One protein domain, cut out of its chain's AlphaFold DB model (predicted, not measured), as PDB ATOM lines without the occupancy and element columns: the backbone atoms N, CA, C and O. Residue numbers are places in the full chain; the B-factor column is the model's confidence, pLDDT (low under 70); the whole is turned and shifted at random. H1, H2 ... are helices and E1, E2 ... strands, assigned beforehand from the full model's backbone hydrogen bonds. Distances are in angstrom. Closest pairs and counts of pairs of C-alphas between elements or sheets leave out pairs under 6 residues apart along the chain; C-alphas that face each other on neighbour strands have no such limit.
ATOM      1  N   GLU A  11     123.245 174.461 131.695       95.75
ATOM      2  CA  GLU A  11     123.618 175.844 131.986       95.75
ATOM      3  C   GLU A  11     124.554 176.419 130.915       95.75
ATOM      4  O   GLU A  11     125.392 175.716 130.353       95.75
ATOM      5  N   TYR A  12     124.395 177.707 130.617       96.88
ATOM      6  CA  TYR A  12     125.173 178.427 129.616       96.88
ATOM      7  C   TYR A  12     125.443 179.864 130.055       96.88
ATOM      8  O   TYR A  12     124.691 180.440 130.843       96.88
ATOM      9  N   VAL A  13     126.498 180.451 129.489       97.69
ATOM     10  CA  VAL A  13     126.800 181.879 129.594       97.69
ATOM     11  C   VAL A  13     126.936 182.480 128.197       97.69
ATOM     12  O   VAL A  13     127.595 181.900 127.336       97.69
ATOM     13  N   CYS A  14     126.352 183.656 127.982       97.12
ATOM     14  CA  CYS A  14     126.652 184.517 126.840       97.12
ATOM     15  C   CYS A  14     127.208 185.842 127.361       97.12
ATOM     16  O   CYS A  14     126.616 186.447 128.249       97.12
ATOM     17  N   MET A  15     128.352 186.289 126.847       96.62
ATOM     18  CA  MET A  15     129.061 187.453 127.376       96.62
ATOM     19  C   MET A  15     129.432 188.422 126.258       96.62
ATOM     20  O   MET A  15     129.937 188.015 125.214       96.62
ATOM     21  N   LEU A  16     129.231 189.715 126.509       96.75
ATOM     22  CA  LEU A  16     129.651 190.797 125.629       96.75
ATOM     23  C   LEU A  16     130.801 191.572 126.272       96.75
ATOM     24  O   LEU A  16     130.646 192.179 127.336       96.75
ATOM     25  N   VAL A  17     131.942 191.588 125.585       96.12
ATOM     26  CA  VAL A  17     133.139 192.326 125.993       96.12
ATOM     27  C   VAL A  17     133.372 193.487 125.033       96.12
ATOM     28  O   VAL A  17     133.375 193.314 123.817       96.12
ATOM     29  N   ARG A  18     133.589 194.685 125.577       95.38
ATOM     30  CA  ARG A  18     133.945 195.886 124.816       95.38
ATOM     31  C   ARG A  18     134.965 196.698 125.596       95.38
ATOM     32  O   ARG A  18     134.810 196.887 126.796       95.38
ATOM     33  N   ASN A  19     135.990 197.207 124.914       94.62
ATOM     34  CA  ASN A  19     137.060 197.999 125.535       94.62
ATOM     35  C   ASN A  19     137.678 197.292 126.758       94.62
ATOM     36  O   ASN A  19     137.853 197.906 127.809       94.62
ATOM     37  N   ASN A  20     137.950 195.987 126.629       93.62
ATOM     38  CA  ASN A  20     138.468 195.121 127.697       93.62
ATOM     39  C   ASN A  20     137.598 195.067 128.968       93.62
ATOM     40  O   ASN A  20     138.103 194.749 130.040       93.62
ATOM     41  N   LYS A  21     136.299 195.369 128.855       96.62
ATOM     42  CA  LYS A  21     135.325 195.267 129.944       96.62
ATOM     43  C   LYS A  21     134.143 194.398 129.549       96.62
ATOM     44  O   LYS A  21     133.651 194.489 128.424       96.62
ATOM     45  N   ILE A  22     133.668 193.594 130.489       97.69
ATOM     46  CA  ILE A  22     132.409 192.862 130.391       97.69
ATOM     47  C   ILE A  22     131.286 193.883 130.564       97.69
ATOM     48  O   ILE A  22     131.150 194.473 131.635       97.69
ATOM     49  N   ILE A  23     130.507 194.115 129.508       97.56
ATOM     50  CA  ILE A  23     129.411 195.097 129.520       97.56
ATOM     51  C   ILE A  23     128.031 194.448 129.608       97.56
ATOM     52  O   ILE A  23     127.072 195.105 130.001       97.56
ATOM     53  N   ALA A  24     127.928 193.169 129.251       97.12
ATOM     54  CA  ALA A  24     126.734 192.368 129.460       97.12
ATOM     55  C   ALA A  24     127.121 190.901 129.638       97.12
ATOM     56  O   ALA A  24     128.079 190.418 129.029       97.12
ATOM     57  N   ILE A  25     126.346 190.200 130.454       97.69
ATOM     58  CA  ILE A  25     126.417 188.756 130.595       97.69
ATOM     59  C   ILE A  25     125.011 188.211 130.837       97.69
ATOM     60  O   ILE A  25     124.233 188.783 131.598       97.69
ATOM     61  N   GLU A  26     124.701 187.108 130.175       97.12
ATOM     62  CA  GLU A  26     123.532 186.282 130.426       97.12
ATOM     63  C   GLU A  26     124.009 184.948 130.991       97.12
ATOM     64  O   GLU A  26     124.872 184.304 130.397       97.12
ATOM     65  N   PHE A  27     123.437 184.530 132.117       97.94
ATOM     66  CA  PHE A  27     123.628 183.206 132.698       97.94
ATOM     67  C   PHE A  27     122.262 182.555 132.897       97.94
ATOM     68  O   PHE A  27     121.387 183.135 133.543       97.94
ATOM     69  N   ASN A  28     122.057 181.362 132.340       97.31
ATOM     70  CA  ASN A  28     120.812 180.624 132.528       97.31
ATOM     71  C   ASN A  28     120.983 179.122 132.303       97.31
ATOM     72  O   ASN A  28     122.021 178.669 131.833       97.31
ATOM     73  N   GLY A  29     119.939 178.359 132.627       95.81
ATOM     74  CA  GLY A  29     119.786 176.965 132.220       95.81
ATOM     75  C   GLY A  29     118.723 176.841 131.138       95.81
ATOM     76  O   GLY A  29     117.711 177.536 131.203       95.81
ATOM     77  N   ARG A  30     118.925 175.949 130.167       95.62
ATOM     78  CA  ARG A  30     117.897 175.578 129.186       95.62
ATOM     79  C   ARG A  30     117.708 174.069 129.116       95.62
ATOM     80  O   ARG A  30     118.687 173.335 129.246       95.62
ATOM     81  N   ASP A  31     116.475 173.622 128.934       94.56
ATOM     82  CA  ASP A  31     116.172 172.210 128.699       94.56
ATOM     83  C   ASP A  31     116.446 171.811 127.234       94.56
ATOM     84  O   ASP A  31     116.888 172.620 126.410       94.56
ATOM     85  N   GLN A  32     116.163 170.552 126.900       93.12
ATOM     86  CA  GLN A  32     116.302 170.013 125.541       93.12
ATOM     87  C   GLN A  32     115.423 170.698 124.482       93.12
ATOM     88  O   GLN A  32     115.754 170.667 123.299       93.12
ATOM     89  N   ASN A  33     114.324 171.330 124.894       92.81
ATOM     90  CA  ASN A  33     113.416 172.076 124.024       92.81
ATOM     91  C   ASN A  33     113.801 173.564 123.933       92.81
ATOM     92  O   ASN A  33     113.146 174.329 123.227       92.81
ATOM     93  N   GLY A  34     114.847 173.988 124.651       92.81
ATOM     94  CA  GLY A  34     115.254 175.384 124.773       92.81
ATOM     95  C   GLY A  34     114.444 176.184 125.796       92.81
ATOM     96  O   GLY A  34     114.592 177.405 125.855       92.81
ATOM     97  N   PHE A  35     113.608 175.534 126.608       95.06
ATOM     98  CA  PHE A  35     112.868 176.181 127.681       95.06
ATOM     99  C   PHE A  35     113.815 176.640 128.790       95.06
ATOM    100  O   PHE A  35     114.670 175.888 129.261       95.06
ATOM    101  N   ILE A  36     113.663 177.894 129.204       96.38
ATOM    102  CA  ILE A  36     114.580 178.561 130.124       96.38
ATOM    103  C   ILE A  36     114.203 178.253 131.577       96.38
ATOM    104  O   ILE A  36     113.092 178.536 132.018       96.38
ATOM    105  N   LYS A  37     115.172 177.763 132.358       95.50
ATOM    106  CA  LYS A  37     115.030 177.404 133.781       95.50
ATOM    107  C   LYS A  37     114.514 178.564 134.632       95.50
ATOM    108  O   LYS A  37     113.718 178.369 135.544       95.50
ATOM    109  N   ALA A  38     114.938 179.791 134.322       95.06
ATOM    110  CA  ALA A  38     114.462 181.003 134.992       95.06
ATOM    111  C   ALA A  38     112.987 181.358 134.718       95.06
ATOM    112  O   ALA A  38     112.467 182.270 135.360       95.06
ATOM    113  N   TRP A  39     112.325 180.666 133.789       95.06
ATOM    114  CA  TRP A  39     110.897 180.813 133.488       95.06
ATOM    115  C   TRP A  39     110.060 179.625 133.990       95.06
ATOM    116  O   TRP A  39     108.833 179.664 133.904       95.06
ATOM    117  N   ASP A  40     110.695 178.596 134.561       95.25
ATOM    118  CA  ASP A  40     110.012 177.466 135.189       95.25
ATOM    119  C   ASP A  40     109.481 177.854 136.580       95.25
ATOM    120  O   ASP A  40     110.189 177.801 137.590       95.25
ATOM    121  N   ASN A  41     108.210 178.252 136.645       95.38
ATOM    122  CA  ASN A  41     107.565 178.637 137.902       95.38
ATOM    123  C   ASN A  41     107.489 177.487 138.916       95.38
ATOM    124  O   ASN A  41     107.594 177.723 140.122       95.38
ATOM    125  N   GLU A  42     107.309 176.249 138.454       95.00
ATOM    126  CA  GLU A  42     107.223 175.094 139.346       95.00
ATOM    127  C   GLU A  42     108.586 174.823 139.991       95.00
ATOM    128  O   GLU A  42     108.680 174.667 141.214       95.00
ATOM    129  N   TYR A  43     109.653 174.848 139.192       93.75
ATOM    130  CA  TYR A  43     111.018 174.705 139.682       93.75
ATOM    131  C   TYR A  43     111.416 175.852 140.612       93.75
ATOM    132  O   TYR A  43     111.959 175.608 141.692       93.75
ATOM    133  N   MET A  44     111.113 177.101 140.237       94.62
ATOM    134  CA  MET A  44     111.394 178.273 141.072       94.62
ATOM    135  C   MET A  44     110.757 178.136 142.456       94.62
ATOM    136  O   MET A  44     111.437 178.345 143.462       94.62
ATOM    137  N   ASN A  45     109.490 177.718 142.521       95.38
ATOM    138  CA  ASN A  45     108.795 177.507 143.789       95.38
ATOM    139  C   ASN A  45     109.451 176.391 144.617       95.38
ATOM    140  O   ASN A  45     109.772 176.603 145.787       95.38
ATOM    141  N   LYS A  46     109.728 175.228 144.010       94.94
ATOM    142  CA  LYS A  46     110.398 174.103 144.690       94.94
ATOM    143  C   LYS A  46     111.765 174.504 145.250       94.94
ATOM    144  O   LYS A  46     112.079 174.174 146.396       94.94
ATOM    145  N   MET A  47     112.572 175.209 144.456       94.31
ATOM    146  CA  MET A  47     113.909 175.634 144.859       94.31
ATOM    147  C   MET A  47     113.842 176.695 145.956       94.31
ATOM    148  O   MET A  47     114.554 176.566 146.949       94.31
ATOM    149  N   LYS A  48     112.939 177.681 145.854       95.88
ATOM    150  CA  LYS A  48     112.801 178.718 146.884       95.88
ATOM    151  C   LYS A  48     112.418 178.122 148.232       95.88
ATOM    152  O   LYS A  48     113.015 178.495 149.239       95.88
ATOM    153  N   THR A  49     111.489 177.167 148.252       95.62
ATOM    154  CA  THR A  49     111.073 176.486 149.484       95.62
ATOM    155  C   THR A  49     112.202 175.673 150.119       95.62
ATOM    156  O   THR A  49     112.337 175.690 151.338       95.62
ATOM    157  N   LYS A  50     113.009 174.959 149.324       94.69
ATOM    158  CA  LYS A  50     114.054 174.064 149.852       94.69
ATOM    159  C   LYS A  50     115.378 174.767 150.146       94.69
ATOM    160  O   LYS A  50     116.025 174.449 151.133       94.69
ATOM    161  N   GLN A  51     115.774 175.690 149.276       95.69
ATOM    162  CA  GLN A  51     117.123 176.256 149.219       95.69
ATOM    163  C   GLN A  51     117.168 177.756 149.534       95.69
ATOM    164  O   GLN A  51     118.251 178.323 149.637       95.69
ATOM    165  N   GLY A  52     116.022 178.430 149.657       95.19
ATOM    166  CA  GLY A  52     115.969 179.860 149.975       95.19
ATOM    167  C   GLY A  52     116.307 180.797 148.809       95.19
ATOM    168  O   GLY A  52     116.224 182.013 148.970       95.19
ATOM    169  N   THR A  53     116.600 180.268 147.619       96.56
ATOM    170  CA  THR A  53     116.842 181.018 146.374       96.56
ATOM    171  C   THR A  53     116.191 180.306 145.181       96.56
ATOM    172  O   THR A  53     115.622 179.229 145.341       96.56
ATOM    173  N   TYR A  54     116.212 180.915 143.998       96.62
ATOM    174  CA  TYR A  54     115.600 180.383 142.779       96.62
ATOM    175  C   TYR A  54     116.349 180.872 141.526       96.62
ATOM    176  O   TYR A  54     117.037 181.893 141.606       96.62
ATOM    177  N   PRO A  55     116.214 180.185 140.370       96.50
ATOM    178  CA  PRO A  55     116.885 180.507 139.105       96.50
ATOM    179  C   PRO A  55     117.041 181.987 138.777       96.50
ATOM    180  O   PRO A  55     118.161 182.473 138.688       96.50
ATOM    181  N   ASN A  56     115.940 182.724 138.664       95.12
ATOM    182  CA  ASN A  56     115.967 184.137 138.283       95.12
ATOM    183  C   ASN A  56     116.716 185.028 139.307       95.12
ATOM    184  O   ASN A  56     117.328 186.031 138.945       95.12
ATOM    185  N   GLU A  57     116.714 184.657 140.592       96.81
ATOM    186  CA  GLU A  57     117.434 185.390 141.638       96.81
ATOM    187  C   GLU A  57     118.946 185.142 141.563       96.81
ATOM    188  O   GLU A  57     119.716 186.101 141.453       96.81
ATOM    189  N   TYR A  58     119.385 183.878 141.593       97.00
ATOM    190  CA  TYR A  58     120.818 183.585 141.647       97.00
ATOM    191  C   TYR A  58     121.531 183.940 140.340       97.00
ATOM    192  O   TYR A  58     122.649 184.453 140.389       97.00
ATOM    193  N   THR A  59     120.907 183.721 139.174       97.44
ATOM    194  CA  THR A  59     121.561 184.021 137.893       97.44
ATOM    195  C   THR A  59     121.798 185.515 137.723       97.44
ATOM    196  O   THR A  59     122.883 185.924 137.298       97.44
ATOM    197  N   ARG A  60     120.821 186.341 138.124       96.81
ATOM    198  CA  ARG A  60     120.943 187.801 138.136       96.81
ATOM    199  C   ARG A  60     122.042 188.256 139.088       96.81
ATOM    200  O   ARG A  60     122.873 189.063 138.696       96.81
ATOM    201  N   LEU A  61     122.075 187.727 140.311       97.69
ATOM    202  CA  LEU A  61     123.077 188.113 141.308       97.69
ATOM    203  C   LEU A  61     124.503 187.764 140.866       97.69
ATOM    204  O   LEU A  61     125.387 188.610 140.976       97.69
ATOM    205  N   TYR A  62     124.730 186.564 140.326       98.12
ATOM    206  CA  TYR A  62     126.036 186.188 139.775       98.12
ATOM    207  C   TYR A  62     126.458 187.103 138.619       98.12
ATOM    208  O   TYR A  62     127.583 187.602 138.602       98.12
ATOM    209  N   SER A  63     125.534 187.371 137.695       97.75
ATOM    210  CA  SER A  63     125.770 188.241 136.538       97.75
ATOM    211  C   SER A  63     126.112 189.674 136.958       97.75
ATOM    212  O   SER A  63     127.102 190.232 136.488       97.75
ATOM    213  N   SER A  64     125.336 190.260 137.877       97.38
ATOM    214  CA  SER A  64     125.572 191.611 138.396       97.38
ATOM    215  C   SER A  64     126.913 191.718 139.115       97.38
ATOM    216  O   SER A  64     127.683 192.624 138.809       97.38
ATOM    217  N   ARG A  65     127.241 190.758 139.993       97.81
ATOM    218  CA  ARG A  65     128.523 190.745 140.717       97.81
ATOM    219  C   ARG A  65     129.716 190.692 139.771       97.81
ATOM    220  O   ARG A  65     130.674 191.421 139.986       97.81
ATOM    221  N   LEU A  66     129.649 189.880 138.713       98.25
ATOM    222  CA  LEU A  66     130.719 189.819 137.717       98.25
ATOM    223  C   LEU A  66     130.855 191.129 136.931       98.25
ATOM    224  O   LEU A  66     131.972 191.572 136.671       98.25
ATOM    225  N   ILE A  67     129.739 191.750 136.534       97.88
ATOM    226  CA  ILE A  67     129.773 193.045 135.839       97.88
ATOM    227  C   ILE A  67     130.383 194.123 136.747       97.88
ATOM    228  O   ILE A  67     131.168 194.943 136.276       97.88
ATOM    229  N   GLU A  68     130.058 194.124 138.037       97.25
ATOM    230  CA  GLU A  68     130.596 195.085 139.003       97.25
ATOM    231  C   GLU A  68     132.084 194.850 139.293       97.25
ATOM    232  O   GLU A  68     132.870 195.797 139.254       97.25
ATOM    233  N   SER A  69     132.486 193.602 139.550       97.31
ATOM    234  CA  SER A  69     133.863 193.269 139.930       97.31
ATOM    235  C   SER A  69     134.825 193.240 138.746       97.31
ATOM    236  O   SER A  69     136.016 193.488 138.923       97.31
ATOM    237  N   GLN A  70     134.330 192.900 137.548       97.75
ATOM    238  CA  GLN A  70     135.135 192.526 136.375       97.75
ATOM    239  C   GLN A  70     136.116 191.368 136.644       97.75
ATOM    240  O   GLN A  70     137.028 191.121 135.856       97.75
ATOM    241  N   ASP A  71     135.919 190.640 137.744       96.19
ATOM    242  CA  ASP A  71     136.794 189.578 138.220       96.19
ATOM    243  C   ASP A  71     135.945 188.440 138.795       96.19
ATOM    244  O   ASP A  71     135.269 188.587 139.818       96.19
ATOM    245  N   ILE A  72     135.990 187.290 138.120       96.19
ATOM    246  CA  ILE A  72     135.236 186.092 138.500       96.19
ATOM    247  C   ILE A  72     135.679 185.525 139.855       96.19
ATOM    248  O   ILE A  72     134.876 184.892 140.534       96.19
ATOM    249  N   SER A  73     136.919 185.783 140.287       95.06
ATOM    250  CA  SER A  73     137.420 185.342 141.595       95.06
ATOM    251  C   SER A  73     136.779 186.089 142.769       95.06
ATOM    252  O   SER A  73     136.776 185.578 143.883       95.06
ATOM    253  N   GLN A  74     136.202 187.269 142.513       94.19
ATOM    254  CA  GLN A  74     135.505 188.096 143.503       94.19
ATOM    255  C   GLN A  74     133.999 187.790 143.573       94.19
ATOM    256  O   GLN A  74     133.259 188.448 144.303       94.19
ATOM    257  N   VAL A  75     133.507 186.830 142.784       95.56
ATOM    258  CA  VAL A  75     132.089 186.470 142.762       95.56
ATOM    259  C   VAL A  75     131.816 185.375 143.792       95.56
ATOM    260  O   VAL A  75     132.010 184.186 143.536       95.56
ATOM    261  N   ASP A  76     131.307 185.783 144.953       94.31
ATOM    262  CA  ASP A  76     130.953 184.857 146.030       94.31
ATOM    263  C   ASP A  76     129.815 183.903 145.652       94.31
ATOM    264  O   ASP A  76     128.833 184.283 145.000       94.31
ATOM    265  N   MET A  77     129.906 182.673 146.163       96.19
ATOM    266  CA  MET A  77     128.857 181.666 146.031       96.19
ATOM    267  C   MET A  77     127.575 182.089 146.759       96.19
ATOM    268  O   MET A  77     127.604 182.610 147.873       96.19
ATOM    269  N   ILE A  78     126.428 181.835 146.133       96.06
ATOM    270  CA  ILE A  78     125.108 182.119 146.690       96.06
ATOM    271  C   ILE A  78     124.612 180.861 147.397       96.06
ATOM    272  O   ILE A  78     124.513 179.792 146.789       96.06
ATOM    273  N   SER A  79     124.287 180.990 148.685       95.69
ATOM    274  CA  SER A  79     123.721 179.887 149.468       95.69
ATOM    275  C   SER A  79     122.465 179.331 148.792       95.69
ATOM    276  O   SER A  79     121.624 180.086 148.305       95.69
ATOM    277  N   GLY A  80     122.368 178.003 148.718       94.31
ATOM    278  CA  GLY A  80     121.288 177.311 148.011       94.31
ATOM    279  C   GLY A  80     121.469 177.190 146.491       94.31
ATOM    280  O   GLY A  80     120.718 176.446 145.866       94.31
ATOM    281  N   ALA A  81     122.473 177.851 145.898       95.56
ATOM    282  CA  ALA A  81     122.790 177.794 144.464       95.56
ATOM    283  C   ALA A  81     124.285 177.539 144.166       95.56
ATOM    284  O   ALA A  81     124.737 177.750 143.042       95.56
ATOM    285  N   SER A  82     125.066 177.052 145.138       95.19
ATOM    286  CA  SER A  82     126.522 176.878 145.004       95.19
ATOM    287  C   SER A  82     126.944 175.970 143.843       95.19
ATOM    288  O   SER A  82     127.966 176.233 143.215       95.19
ATOM    289  N   THR A  83     126.163 174.935 143.512       94.00
ATOM    290  CA  THR A  83     126.437 174.066 142.350       94.00
ATOM    291  C   THR A  83     126.383 174.853 141.040       94.00
ATOM    292  O   THR A  83     127.328 174.796 140.252       94.00
ATOM    293  N   SER A  84     125.328 175.649 140.838       94.81
ATOM    294  CA  SER A  84     125.230 176.576 139.703       94.81
ATOM    295  C   SER A  84     126.315 177.653 139.758       94.81
ATOM    296  O   SER A  84     126.829 178.054 138.723       94.81
ATOM    297  N   GLY A  85     126.736 178.081 140.952       96.31
ATOM    298  CA  GLY A  85     127.867 178.993 141.123       96.31
ATOM    299  C   GLY A  85     129.197 178.427 140.626       96.31
ATOM    300  O   GLY A  85     129.920 179.098 139.892       96.31
ATOM    301  N   GLY A  86     129.506 177.173 140.956       95.81
ATOM    302  CA  GLY A  86     130.705 176.501 140.447       95.81
ATOM    303  C   GLY A  86     130.691 176.371 138.921       95.81
ATOM    304  O   GLY A  86     131.703 176.622 138.262       95.81
ATOM    305  N   ARG A  87     129.529 176.046 138.341       95.88
ATOM    306  CA  ARG A  87     129.337 176.007 136.882       95.88
ATOM    307  C   ARG A  87     129.482 177.394 136.254       95.88
ATOM    308  O   ARG A  87     130.177 177.520 135.250       95.88
ATOM    309  N   PHE A  88     128.917 178.431 136.870       97.44
ATOM    310  CA  PHE A  88     129.061 179.818 136.428       97.44
ATOM    311  C   PHE A  88     130.531 180.237 136.336       97.44
ATOM    312  O   PHE A  88     130.944 180.737 135.294       97.44
ATOM    313  N   VAL A  89     131.341 179.957 137.365       97.12
ATOM    314  CA  VAL A  89     132.787 180.251 137.346       97.12
ATOM    315  C   VAL A  89     133.466 179.582 136.153       97.12
ATOM    316  O   VAL A  89     134.149 180.257 135.386       97.12
ATOM    317  N   ARG A  90     133.226 178.284 135.935       96.12
ATOM    318  CA  ARG A  90     133.814 177.542 134.804       96.12
ATOM    319  C   ARG A  90     133.405 178.134 133.452       96.12
ATOM    320  O   ARG A  90     134.264 178.350 132.597       96.12
ATOM    321  N   LEU A  91     132.111 178.412 133.273       97.38
ATOM    322  CA  LEU A  91     131.546 178.986 132.047       97.38
ATOM    323  C   LEU A  91     132.131 180.369 131.745       97.38
ATOM    324  O   LEU A  91     132.572 180.623 130.624       97.38
ATOM    325  N   VAL A  92     132.191 181.242 132.750       97.50
ATOM    326  CA  VAL A  92     132.762 182.586 132.620       97.50
ATOM    327  C   VAL A  92     134.252 182.524 132.308       97.50
ATOM    328  O   VAL A  92     134.704 183.231 131.411       97.50
ATOM    329  N   THR A  93     135.020 181.669 132.988       96.50
ATOM    330  CA  THR A  93     136.452 181.506 132.704       96.50
ATOM    331  C   THR A  93     136.683 181.110 131.247       96.50
ATOM    332  O   THR A  93     137.484 181.750 130.568       96.50
ATOM    333  N   ALA A  94     135.945 180.125 130.726       96.44
ATOM    334  CA  ALA A  94     136.068 179.735 129.321       96.44
ATOM    335  C   ALA A  94     135.673 180.873 128.362       96.44
ATOM    336  O   ALA A  94     136.373 181.119 127.378       96.44
ATOM    337  N   ALA A  95     134.594 181.602 128.666       96.56
ATOM    338  CA  ALA A  95     134.155 182.741 127.863       96.56
ATOM    339  C   ALA A  95     135.195 183.877 127.843       96.56
ATOM    340  O   ALA A  95     135.414 184.489 126.798       96.56
ATOM    341  N   ILE A  96     135.870 184.147 128.966       96.00
ATOM    342  CA  ILE A  96     136.957 185.136 129.045       96.00
ATOM    343  C   ILE A  96     138.147 184.701 128.184       96.00
ATOM    344  O   ILE A  96     138.698 185.522 127.449       96.00
ATOM    345  N   GLU A  97     138.533 183.424 128.224       95.69
ATOM    346  CA  GLU A  97     139.628 182.910 127.391       95.69
ATOM    347  C   GLU A  97     139.310 182.983 125.890       95.69
ATOM    348  O   GLU A  97     140.196 183.293 125.093       95.69
ATOM    349  N   GLN A  98     138.053 182.773 125.491       95.94
ATOM    350  CA  GLN A  98     137.613 183.001 124.108       95.94
ATOM    351  C   GLN A  98     137.628 184.487 123.738       95.94
ATOM    352  O   GLN A  98     138.162 184.860 122.691       95.94
ATOM    353  N   ALA A  99     137.132 185.354 124.624       95.06
ATOM    354  CA  ALA A  99     137.129 186.797 124.404       95.06
ATOM    355  C   ALA A  99     138.550 187.361 124.225       95.06
ATOM    356  O   ALA A  99     138.764 188.194 123.346       95.06
ATOM    357  N   LYS A 100     139.541 186.868 124.986       95.19
ATOM    358  CA  LYS A 100     140.964 187.229 124.823       95.19
ATOM    359  C   LYS A 100     141.518 186.875 123.440       95.19
ATOM    360  O   LYS A 100     142.390 187.578 122.940       95.19
ATOM    361  N   LYS A 101     141.019 185.798 122.828       95.88
ATOM    362  CA  LYS A 101     141.394 185.360 121.474       95.88
ATOM    363  C   LYS A 101     140.603 186.078 120.377       95.88
ATOM    364  O   LYS A 101     140.943 185.932 119.208       95.88
ATOM    365  N   GLY A 102     139.547 186.814 120.735       94.06
ATOM    366  CA  GLY A 102     138.572 187.332 119.773       94.06
ATOM    367  C   GLY A 102     137.758 186.228 119.092       94.06
ATOM    368  O   GLY A 102     137.243 186.442 117.999       94.06
TER     369      GLY A 102
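AT A GLANCE: This is residues 11 to 102 of the 111 residues of the protein "FMN-binding protein" of bacterium 1XD42-8 (UniProt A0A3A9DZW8). A long two-stranded hairpin, E1 and E2, has the long helix H3 packed over one face, mainly at E1, while the helix H2 packs alongside E2, at the edge away from E1. The short helix H1 sits beyond one end of this body, near the first residues of H2. The printed part has 92 residues, with two named strands and three named helices in the order E1, E2, H1, H2, H3; the sheet is antiparallel, and the class is mixed, helices and strands. It is compact, with a radius of gyration of the C-alphas of 13.5 A and spans of 40 by 29 by 18 A.

HOW THE PARTS SIT: E1, residues 11 to 18, and E2, residues 21 to 30, form an antiparallel hairpin at 164 degrees, with N 14 and O 26 at 2.9 A and N 26 and O 14 at 2.8 A, within hydrogen-bond range. H2, residues 55 to 69, comes closest to E2 at the C-alphas of Phe 27 and Thr 59, 5.7 A. H3, residues 82 to 101, comes closest to E1 at the C-alphas of Val 13 and Leu 91, 6.1 A. H2 and H3 are close but not clearly touching, closest at C-alphas 62 and 85, 7.5 A, and run the same way at a steep tilt of 45 degrees. H1, residues 41 to 51, is close to but not clearly touching H2, closest at C-alphas 44 and 55, 6.2 A; their lines are only just about perpendicular, at 72 degrees. H1 and H3 are apart. Every O i to N i+4 pair is within hydrogen-bond range in H1 and H3, and 10 of 11 in H2.

IN THESE COORDINATES: E1 begins at C-alpha 11 (123.618, 175.844, 131.986) and is 23.7 A long; E2 is 26.3 A. H1 is 15.0 A, H2 21.3 A and H3 29.1 A long, ending at C-alpha 101 (141.394, 185.360, 121.474).

THE WHOLE: The two C-alphas farthest apart, those of Thr 49 and Lys 101, are 42.2 A from each other. The link from H2 to H3, residues 70 to 81, is long. The printed part has no cut, and no printed residue is under 70 in pLDDT.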